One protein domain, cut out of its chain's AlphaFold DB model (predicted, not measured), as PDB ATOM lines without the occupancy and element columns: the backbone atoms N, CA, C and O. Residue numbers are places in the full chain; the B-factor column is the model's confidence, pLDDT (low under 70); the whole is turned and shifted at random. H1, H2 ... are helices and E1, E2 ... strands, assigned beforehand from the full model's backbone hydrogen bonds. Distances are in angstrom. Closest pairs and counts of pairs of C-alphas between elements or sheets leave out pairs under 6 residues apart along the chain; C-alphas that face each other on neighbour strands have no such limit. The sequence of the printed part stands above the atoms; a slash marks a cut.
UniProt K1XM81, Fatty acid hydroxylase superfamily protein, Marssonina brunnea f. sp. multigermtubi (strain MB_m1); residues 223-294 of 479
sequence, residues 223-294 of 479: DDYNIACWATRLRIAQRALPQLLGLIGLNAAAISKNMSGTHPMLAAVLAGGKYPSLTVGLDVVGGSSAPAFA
ATOM      1  N   ASP A 223     -30.451 -13.769  28.753       95.12
ATOM      2  CA  ASP A 223     -31.119 -12.624  28.113       95.12
ATOM      3  C   ASP A 223     -31.099 -12.707  26.580       95.12
ATOM      4  O   ASP A 223     -32.154 -12.627  25.952       95.12
ATOM      5  N   ASP A 224     -29.935 -12.961  25.970       95.12
ATOM      6  CA  ASP A 224     -29.818 -13.088  24.509       95.12
ATOM      7  C   ASP A 224     -30.643 -14.259  23.960       95.12
ATOM      8  O   ASP A 224     -31.271 -14.141  22.906       95.12
ATOM      9  N   TYR A 225     -30.714 -15.367  24.704       95.56
ATOM     10  CA  TYR A 225     -31.577 -16.500  24.373       95.56
ATOM     11  C   TYR A 225     -33.060 -16.113  24.432       95.56
ATOM     12  O   TYR A 225     -33.811 -16.387  23.496       95.56
ATOM     13  N   ASN A 226     -33.495 -15.434  25.496       95.75
ATOM     14  CA  ASN A 226     -34.886 -15.008  25.657       95.75
ATOM     15  C   ASN A 226     -35.302 -13.978  24.593       95.75
ATOM     16  O   ASN A 226     -36.419 -14.039  24.071       95.75
ATOM     17  N   ILE A 227     -34.403 -13.060  24.231       97.12
ATOM     18  CA  ILE A 227     -34.600 -12.108  23.132       97.12
ATOM     19  C   ILE A 227     -34.713 -12.863  21.804       97.12
ATOM     20  O   ILE A 227     -35.660 -12.634  21.053       97.12
ATOM     21  N   ALA A 228     -33.805 -13.800  21.521       95.38
ATOM     22  CA  ALA A 228     -33.872 -14.624  20.315       95.38
ATOM     23  C   ALA A 228     -35.183 -15.424  20.249       95.38
ATOM     24  O   ALA A 228     -35.803 -15.502  19.196       95.38
ATOM     25  N   CYS A 229     -35.688 -15.916  21.380       95.88
ATOM     26  CA  CYS A 229     -36.999 -16.552  21.465       95.88
ATOM     27  C   CYS A 229     -38.159 -15.634  21.060       95.88
ATOM     28  O   CYS A 229     -39.071 -16.064  20.348       95.88
ATOM     29  N   TRP A 230     -38.136 -14.364  21.470       96.06
ATOM     30  CA  TRP A 230     -39.103 -13.373  20.993       96.06
ATOM     31  C   TRP A 230     -38.955 -13.092  19.497       96.06
ATOM     32  O   TRP A 230     -39.966 -13.005  18.799       96.06
ATOM     33  N   ALA A 231     -37.725 -13.029  18.985       95.88
ATOM     34  CA  ALA A 231     -37.472 -12.888  17.555       95.88
ATOM     35  C   ALA A 231     -37.993 -14.106  16.767       95.88
ATOM     36  O   ALA A 231     -38.627 -13.932  15.728       95.88
ATOM     37  N   THR A 232     -37.847 -15.327  17.291       94.25
ATOM     38  CA  THR A 232     -38.432 -16.548  16.711       94.25
ATOM     39  C   THR A 232     -39.953 -16.472  16.672       94.25
ATOM     40  O   THR A 232     -40.555 -16.763  15.640       94.25
ATOM     41  N   ARG A 233     -40.603 -16.040  17.762       93.56
ATOM     42  CA  ARG A 233     -42.065 -15.852  17.796       93.56
ATOM     43  C   ARG A 233     -42.522 -14.832  16.757       93.56
ATOM     44  O   ARG A 233     -43.489 -15.087  16.045       93.56
ATOM     45  N   LEU A 234     -41.801 -13.720  16.624       93.75
ATOM     46  CA  LEU A 234     -42.065 -12.701  15.612       93.75
ATOM     47  C   LEU A 234     -41.884 -13.249  14.187       93.75
ATOM     48  O   LEU A 234     -42.739 -13.030  13.331       93.75
ATOM     49  N   ARG A 235     -40.817 -14.015  13.943       93.12
ATOM     50  CA  ARG A 235     -40.549 -14.693  12.668       93.12
ATOM     51  C   ARG A 235     -41.648 -15.694  12.313       93.12
ATOM     52  O   ARG A 235     -42.066 -15.773  11.163       93.12
ATOM     53  N   ILE A 236     -42.147 -16.444  13.292       91.12
ATOM     54  CA  ILE A 236     -43.266 -17.372  13.095       91.12
ATOM     55  C   ILE A 236     -44.560 -16.601  12.827       91.12
ATOM     56  O   ILE A 236     -45.288 -16.966  11.909       91.12
ATOM     57  N   ALA A 237     -44.826 -15.514  13.556       91.12
ATOM     58  CA  ALA A 237     -46.005 -14.677  13.337       91.12
ATOM     59  C   ALA A 237     -46.039 -14.082  11.917       91.12
ATOM     60  O   ALA A 237     -47.104 -14.018  11.303       91.12
ATOM     61  N   GLN A 238     -44.879 -13.737  11.343       92.69
ATOM     62  CA  GLN A 238     -44.789 -13.290   9.947       92.69
ATOM     63  C   GLN A 238     -45.333 -14.330   8.959       92.69
ATOM     64  O   GLN A 238     -45.892 -13.940   7.940       92.69
ATOM     65  N   ARG A 239     -45.261 -15.636   9.255       90.75
ATOM     66  CA  ARG A 239     -45.776 -16.693   8.363       90.75
ATOM     67  C   ARG A 239     -47.288 -16.597   8.128       90.75
ATOM     68  O   ARG A 239     -47.761 -17.075   7.100       90.75
ATOM     69  N   ALA A 240     -48.034 -15.962   9.033       89.12
ATOM     70  CA  ALA A 240     -49.463 -15.707   8.859       89.12
ATOM     71  C   ALA A 240     -49.749 -14.521   7.919       89.12
ATOM     72  O   ALA A 240     -50.821 -14.461   7.317       89.12
ATOM     73  N   LEU A 241     -48.803 -13.590   7.745       90.56
ATOM     74  CA  LEU A 241     -49.016 -12.350   6.992       90.56
ATOM     75  C   LEU A 241     -49.476 -12.576   5.538       90.56
ATOM     76  O   LEU A 241     -50.446 -11.929   5.141       90.56
ATOM     77  N   PRO A 242     -48.888 -13.497   4.743       91.75
ATOM     78  CA  PRO A 242     -49.365 -13.754   3.384       91.75
ATOM     79  C   PRO A 242     -50.826 -14.211   3.337       91.75
ATOM     80  O   PRO A 242     -51.571 -13.809   2.446       91.75
ATOM     81  N   GLN A 243     -51.240 -15.033   4.307       92.25
ATOM     82  CA  GLN A 243     -52.607 -15.543   4.402       92.25
ATOM     83  C   GLN A 243     -53.575 -14.425   4.797       92.25
ATOM     84  O   GLN A 243     -54.612 -14.267   4.159       92.25
ATOM     85  N   LEU A 244     -53.207 -13.604   5.788       91.94
ATOM     86  CA  LEU A 244     -54.003 -12.456   6.232       91.94
ATOM     87  C   LEU A 244     -54.205 -11.425   5.115       91.94
ATOM     88  O   LEU A 244     -55.311 -10.927   4.932       91.94
ATOM     89  N   LEU A 245     -53.163 -11.139   4.332       91.62
ATOM     90  CA  LEU A 245     -53.266 -10.265   3.160       91.62
ATOM     91  C   LEU A 245     -54.152 -10.883   2.067       91.62
ATOM     92  O   LEU A 245     -54.943 -10.177   1.442       91.62
ATOM     93  N   GLY A 246     -54.091 -12.205   1.890       93.00
ATOM     94  CA  GLY A 246     -54.980 -12.932   0.986       93.00
ATOM     95  C   GLY A 246     -56.465 -12.771   1.331       93.00
ATOM     96  O   GLY A 246     -57.280 -12.646   0.419       93.00
ATOM     97  N   LEU A 247     -56.821 -12.688   2.621       94.44
ATOM     98  CA  LEU A 247     -58.211 -12.487   3.069       94.44
ATOM     99  C   LEU A 247     -58.816 -11.158   2.598       94.44
ATOM    100  O   LEU A 247     -60.031 -11.061   2.452       94.44
ATOM    101  N   ILE A 248     -57.982 -10.150   2.337       94.94
ATOM    102  CA  ILE A 248     -58.403  -8.841   1.817       94.94
ATOM    103  C   ILE A 248     -58.109  -8.683   0.316       94.94
ATOM    104  O   ILE A 248     -58.103  -7.571  -0.205       94.94
ATOM    105  N   GLY A 249     -57.861  -9.792  -0.391       93.25
ATOM    106  CA  GLY A 249     -57.651  -9.819  -1.841       93.25
ATOM    107  C   GLY A 249     -56.243  -9.432  -2.302       93.25
ATOM    108  O   GLY A 249     -56.024  -9.253  -3.501       93.25
ATOM    109  N   LEU A 250     -55.270  -9.310  -1.393       93.81
ATOM    110  CA  LEU A 250     -53.892  -8.957  -1.735       93.81
ATOM    111  C   LEU A 250     -53.024 -10.208  -1.929       93.81
ATOM    112  O   LEU A 250     -52.873 -11.037  -1.032       93.81
ATOM    113  N   ASN A 251     -52.376 -10.318  -3.091       92.81
ATOM    114  CA  ASN A 251     -51.418 -11.390  -3.364       92.81
ATOM    115  C   ASN A 251     -50.022 -11.015  -2.839       92.81
ATOM    116  O   ASN A 251     -49.203 -10.436  -3.556       92.81
ATOM    117  N   ALA A 252     -49.746 -11.368  -1.583       92.19
ATOM    118  CA  ALA A 252     -48.482 -11.056  -0.916       92.19
ATOM    119  C   ALA A 252     -47.244 -11.598  -1.656       92.19
ATOM    120  O   ALA A 252     -46.213 -10.929  -1.682       92.19
ATOM    121  N   ALA A 253     -47.343 -12.761  -2.312       88.81
ATOM    122  CA  ALA A 253     -46.241 -13.338  -3.083       88.81
ATOM    123  C   ALA A 253     -45.917 -12.510  -4.338       88.81
ATOM    124  O   ALA A 253     -44.747 -12.271  -4.637       88.81
ATOM    125  N   ALA A 254     -46.943 -12.028  -5.048       90.88
ATOM    126  CA  ALA A 254     -46.760 -11.152  -6.204       90.88
ATOM    127  C   ALA A 254     -46.162  -9.796  -5.795       90.88
ATOM    128  O   ALA A 254     -45.221  -9.320  -6.428       90.88
ATOM    129  N   ILE A 255     -46.659  -9.206  -4.702       91.88
ATOM    130  CA  ILE A 255     -46.141  -7.937  -4.168       91.88
ATOM    131  C   ILE A 255     -44.685  -8.111  -3.712       91.88
ATOM    132  O   ILE A 255     -43.823  -7.328  -4.102       91.88
ATOM    133  N   SER A 256     -44.391  -9.175  -2.957       92.06
ATOM    134  CA  SER A 256     -43.036  -9.516  -2.510       92.06
ATOM    135  C   SER A 256     -42.061  -9.618  -3.686       92.06
ATOM    136  O   SER A 256     -41.020  -8.960  -3.681       92.06
ATOM    137  N   LYS A 257     -42.428 -10.356  -4.744       92.31
ATOM    138  CA  LYS A 257     -41.601 -10.509  -5.949       92.31
ATOM    139  C   LYS A 257     -41.325  -9.177  -6.654       92.31
ATOM    140  O   LYS A 257     -40.207  -8.953  -7.103       92.31
ATOM    141  N   ASN A 258     -42.314  -8.289  -6.743       93.56
ATOM    142  CA  ASN A 258     -42.140  -6.986  -7.392       93.56
ATOM    143  C   ASN A 258     -41.243  -6.039  -6.581       93.56
ATOM    144  O   ASN A 258     -40.579  -5.179  -7.151       93.56
ATOM    145  N   MET A 259     -41.211  -6.199  -5.257       91.25
ATOM    146  CA  MET A 259     -40.447  -5.342  -4.349       91.25
ATOM    147  C   MET A 259     -39.066  -5.901  -3.995       91.25
ATOM    148  O   MET A 259     -38.267  -5.186  -3.398       91.25
ATOM    149  N   SER A 260     -38.748  -7.152  -4.344       89.38
ATOM    150  CA  SER A 260     -37.512  -7.807  -3.896       89.38
ATOM    151  C   SER A 260     -36.235  -7.120  -4.386       89.38
ATOM    152  O   SER A 260     -35.208  -7.218  -3.722       89.38
ATOM    153  N   GLY A 261     -36.292  -6.418  -5.523       88.81
ATOM    154  CA  GLY A 261     -35.149  -5.684  -6.078       88.81
ATOM    155  C   GLY A 261     -34.866  -4.344  -5.390       88.81
ATOM    156  O   GLY A 261     -33.708  -3.961  -5.266       88.81
ATOM    157  N   THR A 262     -35.899  -3.632  -4.928       92.06
ATOM    158  CA  THR A 262     -35.769  -2.289  -4.328       92.06
ATOM    159  C   THR A 262     -35.858  -2.309  -2.805       92.06
ATOM    160  O   THR A 262     -35.178  -1.540  -2.125       92.06
ATOM    161  N   HIS A 263     -36.682  -3.198  -2.249       92.12
ATOM    162  CA  HIS A 263     -36.981  -3.309  -0.822       92.12
ATOM    163  C   HIS A 263     -36.925  -4.777  -0.361       92.12
ATOM    164  O   HIS A 263     -37.942  -5.336   0.063       92.12
ATOM    165  N   PRO A 264     -35.740  -5.414  -0.395       89.44
ATOM    166  CA  PRO A 264     -35.581  -6.842  -0.102       89.44
ATOM    167  C   PRO A 264     -36.067  -7.238   1.301       89.44
ATOM    168  O   PRO A 264     -36.645  -8.308   1.472       89.44
ATOM    169  N   MET A 265     -35.906  -6.363   2.300       91.00
ATOM    170  CA  MET A 265     -36.374  -6.625   3.667       91.00
ATOM    171  C   MET A 265     -37.907  -6.671   3.755       91.00
ATOM    172  O   MET A 265     -38.471  -7.577   4.359       91.00
ATOM    173  N   LEU A 266     -38.594  -5.719   3.115       90.75
ATOM    174  CA  LEU A 266     -40.056  -5.681   3.090       90.75
ATOM    175  C   LEU A 266     -40.624  -6.827   2.243       90.75
ATOM    176  O   LEU A 266     -41.604  -7.456   2.633       90.75
ATOM    177  N   ALA A 267     -39.969  -7.149   1.127       91.06
ATOM    178  CA  ALA A 267     -40.310  -8.316   0.324       91.06
ATOM    179  C   ALA A 267     -40.225  -9.614   1.144       91.06
ATOM    180  O   ALA A 267     -41.125 -10.448   1.052       91.06
ATOM    181  N   ALA A 268     -39.199  -9.766   1.984       91.06
ATOM    182  CA  ALA A 268     -39.035 -10.918   2.864       91.06
ATOM    183  C   ALA A 268     -40.116 -11.007   3.958       91.06
ATOM    184  O   ALA A 268     -40.642 -12.095   4.213       91.06
ATOM    185  N   VAL A 269     -40.521  -9.872   4.545       91.75
ATOM    186  CA  VAL A 269     -41.672  -9.798   5.469       91.75
ATOM    187  C   VAL A 269     -42.947 -10.274   4.771       91.75
ATOM    188  O   VAL A 269     -43.621 -11.178   5.263       91.75
ATOM    189  N   LEU A 270     -43.242  -9.727   3.587       91.62
ATOM    190  CA  LEU A 270     -44.406 -10.101   2.774       91.62
ATOM    191  C   LEU A 270     -44.363 -11.558   2.296       91.62
ATOM    192  O   LEU A 270     -45.411 -12.155   2.070       91.62
ATOM    193  N   ALA A 271     -43.172 -12.148   2.176       89.25
ATOM    194  CA  ALA A 271     -42.969 -13.567   1.882       89.25
ATOM    195  C   ALA A 271     -43.132 -14.479   3.115       89.25
ATOM    196  O   ALA A 271     -42.799 -15.664   3.058       89.25
ATOM    197  N   GLY A 272     -43.631 -13.946   4.232       90.00
ATOM    198  CA  GLY A 272     -43.864 -14.700   5.458       90.00
ATOM    199  C   GLY A 272     -42.619 -14.872   6.323       90.00
ATOM    200  O   GLY A 272     -42.476 -15.889   6.998       90.00
ATOM    201  N   GLY A 273     -41.699 -13.906   6.274       90.62
ATOM    202  CA  GLY A 273     -40.461 -13.924   7.049       90.62
ATOM    203  C   GLY A 273     -39.375 -14.828   6.475       90.62
ATOM    204  O   GLY A 273     -38.567 -15.391   7.212       90.62
ATOM    205  N   LYS A 274     -39.345 -14.994   5.152       88.88
ATOM    206  CA  LYS A 274     -38.271 -15.719   4.467       88.88
ATOM    207  C   LYS A 274     -37.200 -14.729   4.034       88.88
ATOM    208  O   LYS A 274     -37.459 -13.909   3.160       88.88
ATOM    209  N   TYR A 275     -36.004 -14.835   4.614       89.81
ATOM    210  CA  TYR A 275     -34.871 -13.937   4.349       89.81
ATOM    211  C   TYR A 275     -33.683 -14.714   3.756       89.81
ATOM    212  O   TYR A 275     -32.738 -15.015   4.483       89.81
ATOM    213  N   PRO A 276     -33.689 -15.048   2.450       83.50
ATOM    214  CA  PRO A 276     -32.648 -15.888   1.845       83.50
ATOM    215  C   PRO A 276     -31.238 -15.295   1.937       83.50
ATOM    216  O   PRO A 276     -30.259 -16.030   1.947       83.50
ATOM    217  N   SER A 277     -31.130 -13.966   1.997       84.62
ATOM    218  CA  SER A 277     -29.857 -13.245   2.068       84.62
ATOM    219  C   SER A 277     -29.320 -13.067   3.490       84.62
ATOM    220  O   SER A 277     -28.244 -12.501   3.654       84.62
ATOM    221  N   LEU A 278     -30.075 -13.466   4.520       89.19
ATOM    222  CA  LEU A 278     -29.666 -13.321   5.915       89.19
ATOM    223  C   LEU A 278     -29.233 -14.676   6.456       89.19
ATOM    224  O   LEU A 278     -30.062 -15.476   6.892       89.19
ATOM    225  N   THR A 279     -27.925 -14.912   6.449       87.94
ATOM    226  CA  THR A 279     -27.311 -16.109   7.019       87.94
ATOM    227  C   THR A 279     -26.171 -15.753   7.971       87.94
ATOM    228  O   THR A 279     -25.568 -14.683   7.882       87.94
ATOM    229  N   VAL A 280     -25.897 -16.649   8.913       83.25
ATOM    230  CA  VAL A 280     -24.756 -16.613   9.828       83.25
ATOM    231  C   VAL A 280     -23.891 -17.847   9.572       83.25
ATOM    232  O   VAL A 280     -24.414 -18.950   9.409       83.25
ATOM    233  N   GLY A 281     -22.572 -17.665   9.492       79.50
ATOM    234  CA  GLY A 281     -21.629 -18.778   9.361       79.50
ATOM    235  C   GLY A 281     -21.531 -19.559  10.671       79.50
ATOM    236  O   GLY A 281     -21.340 -18.955  11.724       79.50
ATOM    237  N   LEU A 282     -21.682 -20.881  10.607       70.00
ATOM    238  CA  LEU A 282     -21.600 -21.791  11.756       70.00
ATOM    239  C   LEU A 282     -20.219 -22.446  11.885       70.00
ATOM    240  O   LEU A 282     -19.777 -22.719  12.996       70.00
ATOM    241  N   ASP A 283     -19.531 -22.672  10.766       65.31
ATOM    242  CA  ASP A 283     -18.166 -23.195  10.732       65.31
ATOM    243  C   ASP A 283     -17.392 -22.562   9.567       65.31
ATOM    244  O   ASP A 283     -17.790 -22.668   8.405       65.31
ATOM    245  N   VAL A 284     -16.276 -21.902   9.889       60.00
ATOM    246  CA  VAL A 284     -15.391 -21.241   8.916       60.00
ATOM    247  C   VAL A 284     -14.614 -22.273   8.085       60.00
ATOM    248  O   VAL A 284     -14.208 -21.974   6.966       60.00
ATOM    249  N   VAL A 285     -14.436 -23.493   8.604       60.44
ATOM    250  CA  VAL A 285     -13.671 -24.571   7.961       60.44
ATOM    251  C   VAL A 285     -14.566 -25.431   7.059       60.44
ATOM    252  O   VAL A 285     -14.162 -25.778   5.952       60.44
ATOM    253  N   GLY A 286     -15.790 -25.739   7.494       63.09
ATOM    254  CA  GLY A 286     -16.772 -26.541   6.751       63.09
ATOM    255  C   GLY A 286     -17.752 -25.756   5.868       63.09
ATOM    256  O   GLY A 286     -18.546 -26.371   5.158       63.09
ATOM    257  N   GLY A 287     -17.741 -24.417   5.908       68.12
ATOM    258  CA  GLY A 287     -18.591 -23.561   5.065       68.12
ATOM    259  C   GLY A 287     -20.092 -23.640   5.370       68.12
ATOM    260  O   GLY A 287     -20.913 -23.232   4.549       68.12
ATOM    261  N   SER A 288     -20.473 -24.176   6.532       75.56
ATOM    262  CA  SER A 288     -21.878 -24.306   6.922       75.56
ATOM    263  C   SER A 288     -22.457 -22.950   7.345       75.56
ATOM    264  O   SER A 288     -21.834 -22.189   8.088       75.56
ATOM    265  N   SER A 289     -23.665 -22.632   6.869       81.94
ATOM    266  CA  SER A 289     -24.385 -21.398   7.203       81.94
ATOM    267  C   SER A 289     -25.808 -21.699   7.655       81.94
ATOM    268  O   SER A 289     -26.463 -22.554   7.058       81.94
ATOM    269  N   ALA A 290     -26.306 -20.967   8.646       85.50
ATOM    270  CA  ALA A 290     -27.696 -21.027   9.092       85.50
ATOM    271  C   ALA A 290     -28.430 -19.705   8.834       85.50
ATOM    272  O   ALA A 290     -27.776 -18.675   8.671       85.50
ATOM    273  N   PRO A 291     -29.774 -19.693   8.815       90.31
ATOM    274  CA  PRO A 291     -30.544 -18.455   8.745       90.31
ATOM    275  C   PRO A 291     -30.198 -17.498   9.893       90.31
ATOM    276  O   PRO A 291     -29.912 -17.929  11.007       90.31
ATOM    277  N   ALA A 292     -30.268 -16.192   9.644       92.00
ATOM    278  CA  ALA A 292     -30.078 -15.153  10.655       92.00
ATOM    279  C   ALA A 292     -31.364 -14.339  10.889       92.00
ATOM    280  O   ALA A 292     -32.238 -14.228  10.016       92.00
ATOM    281  N   PHE A 293     -31.494 -13.760  12.088       94.00
ATOM    282  CA  PHE A 293     -32.540 -12.775  12.368       94.00
ATOM    283  C   PHE A 293     -32.245 -11.465  11.643       94.00
ATOM    284  O   PHE A 293     -31.096 -11.028  11.553       94.00
ATOM    285  N   ALA A 294     -33.291 -10.802  11.160       94.19
ATOM    286  CA  ALA A 294     -33.169  -9.442  10.671       94.19
ATOM    287  C   ALA A 294     -32.946  -8.476  11.846       94.19
ATOM    288  O   ALA A 294     -33.468  -8.667  12.945       94.19
TER     289      ALA A 294
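What this domain is: This is residues 223 to 294 of the 479 residues of the protein "Fatty acid hydroxylase superfamily protein" of Marssonina brunnea f. sp. multigermtubi (strain MB_m1) (UniProt K1XM81). A long helix, H1, makes one side of an elongated model and leads to a cluster of three short helices, H2, H3 and H4, toward one end; a small strand hairpin, E1 and E2, lies toward the other. The 72 printed residues hold four named helices, then two antiparallel strands: mostly helix. The whole is loose, radius of gyration of the C-alphas 14.4 A, spanning 46 by 28 by 16 A.

How they stand to each other: H1, residues 223 to 238, and H2, 241 to 247, meet only through their link. H3, 252 to 259, touches H2, closest C-alphas Ala 252 and Pro 242, 5.2 A. H4, 264 to 270, forms a helical hairpin with H3, closest C-alphas Ala 267 and Ser 256, 4.1 A, at a shallow tilt of 13 degrees. E1, 279 to 281, and E2, 289 to 291, form a hairpin; N 280 and O 290 are 2.8 A apart. In the four helices every O i to N i+4 pair is within hydrogen-bond range.

Where its parts are: H1 begins at C-alpha 223 (-31.119, -12.624, 28.113) and spans 22.7 A; E2 ends at C-alpha 291 (-30.544, -18.455, 8.745).

The domain as a whole: The printed part has no cut and no long link. Residues 283 to 287 are under pLDDT 70.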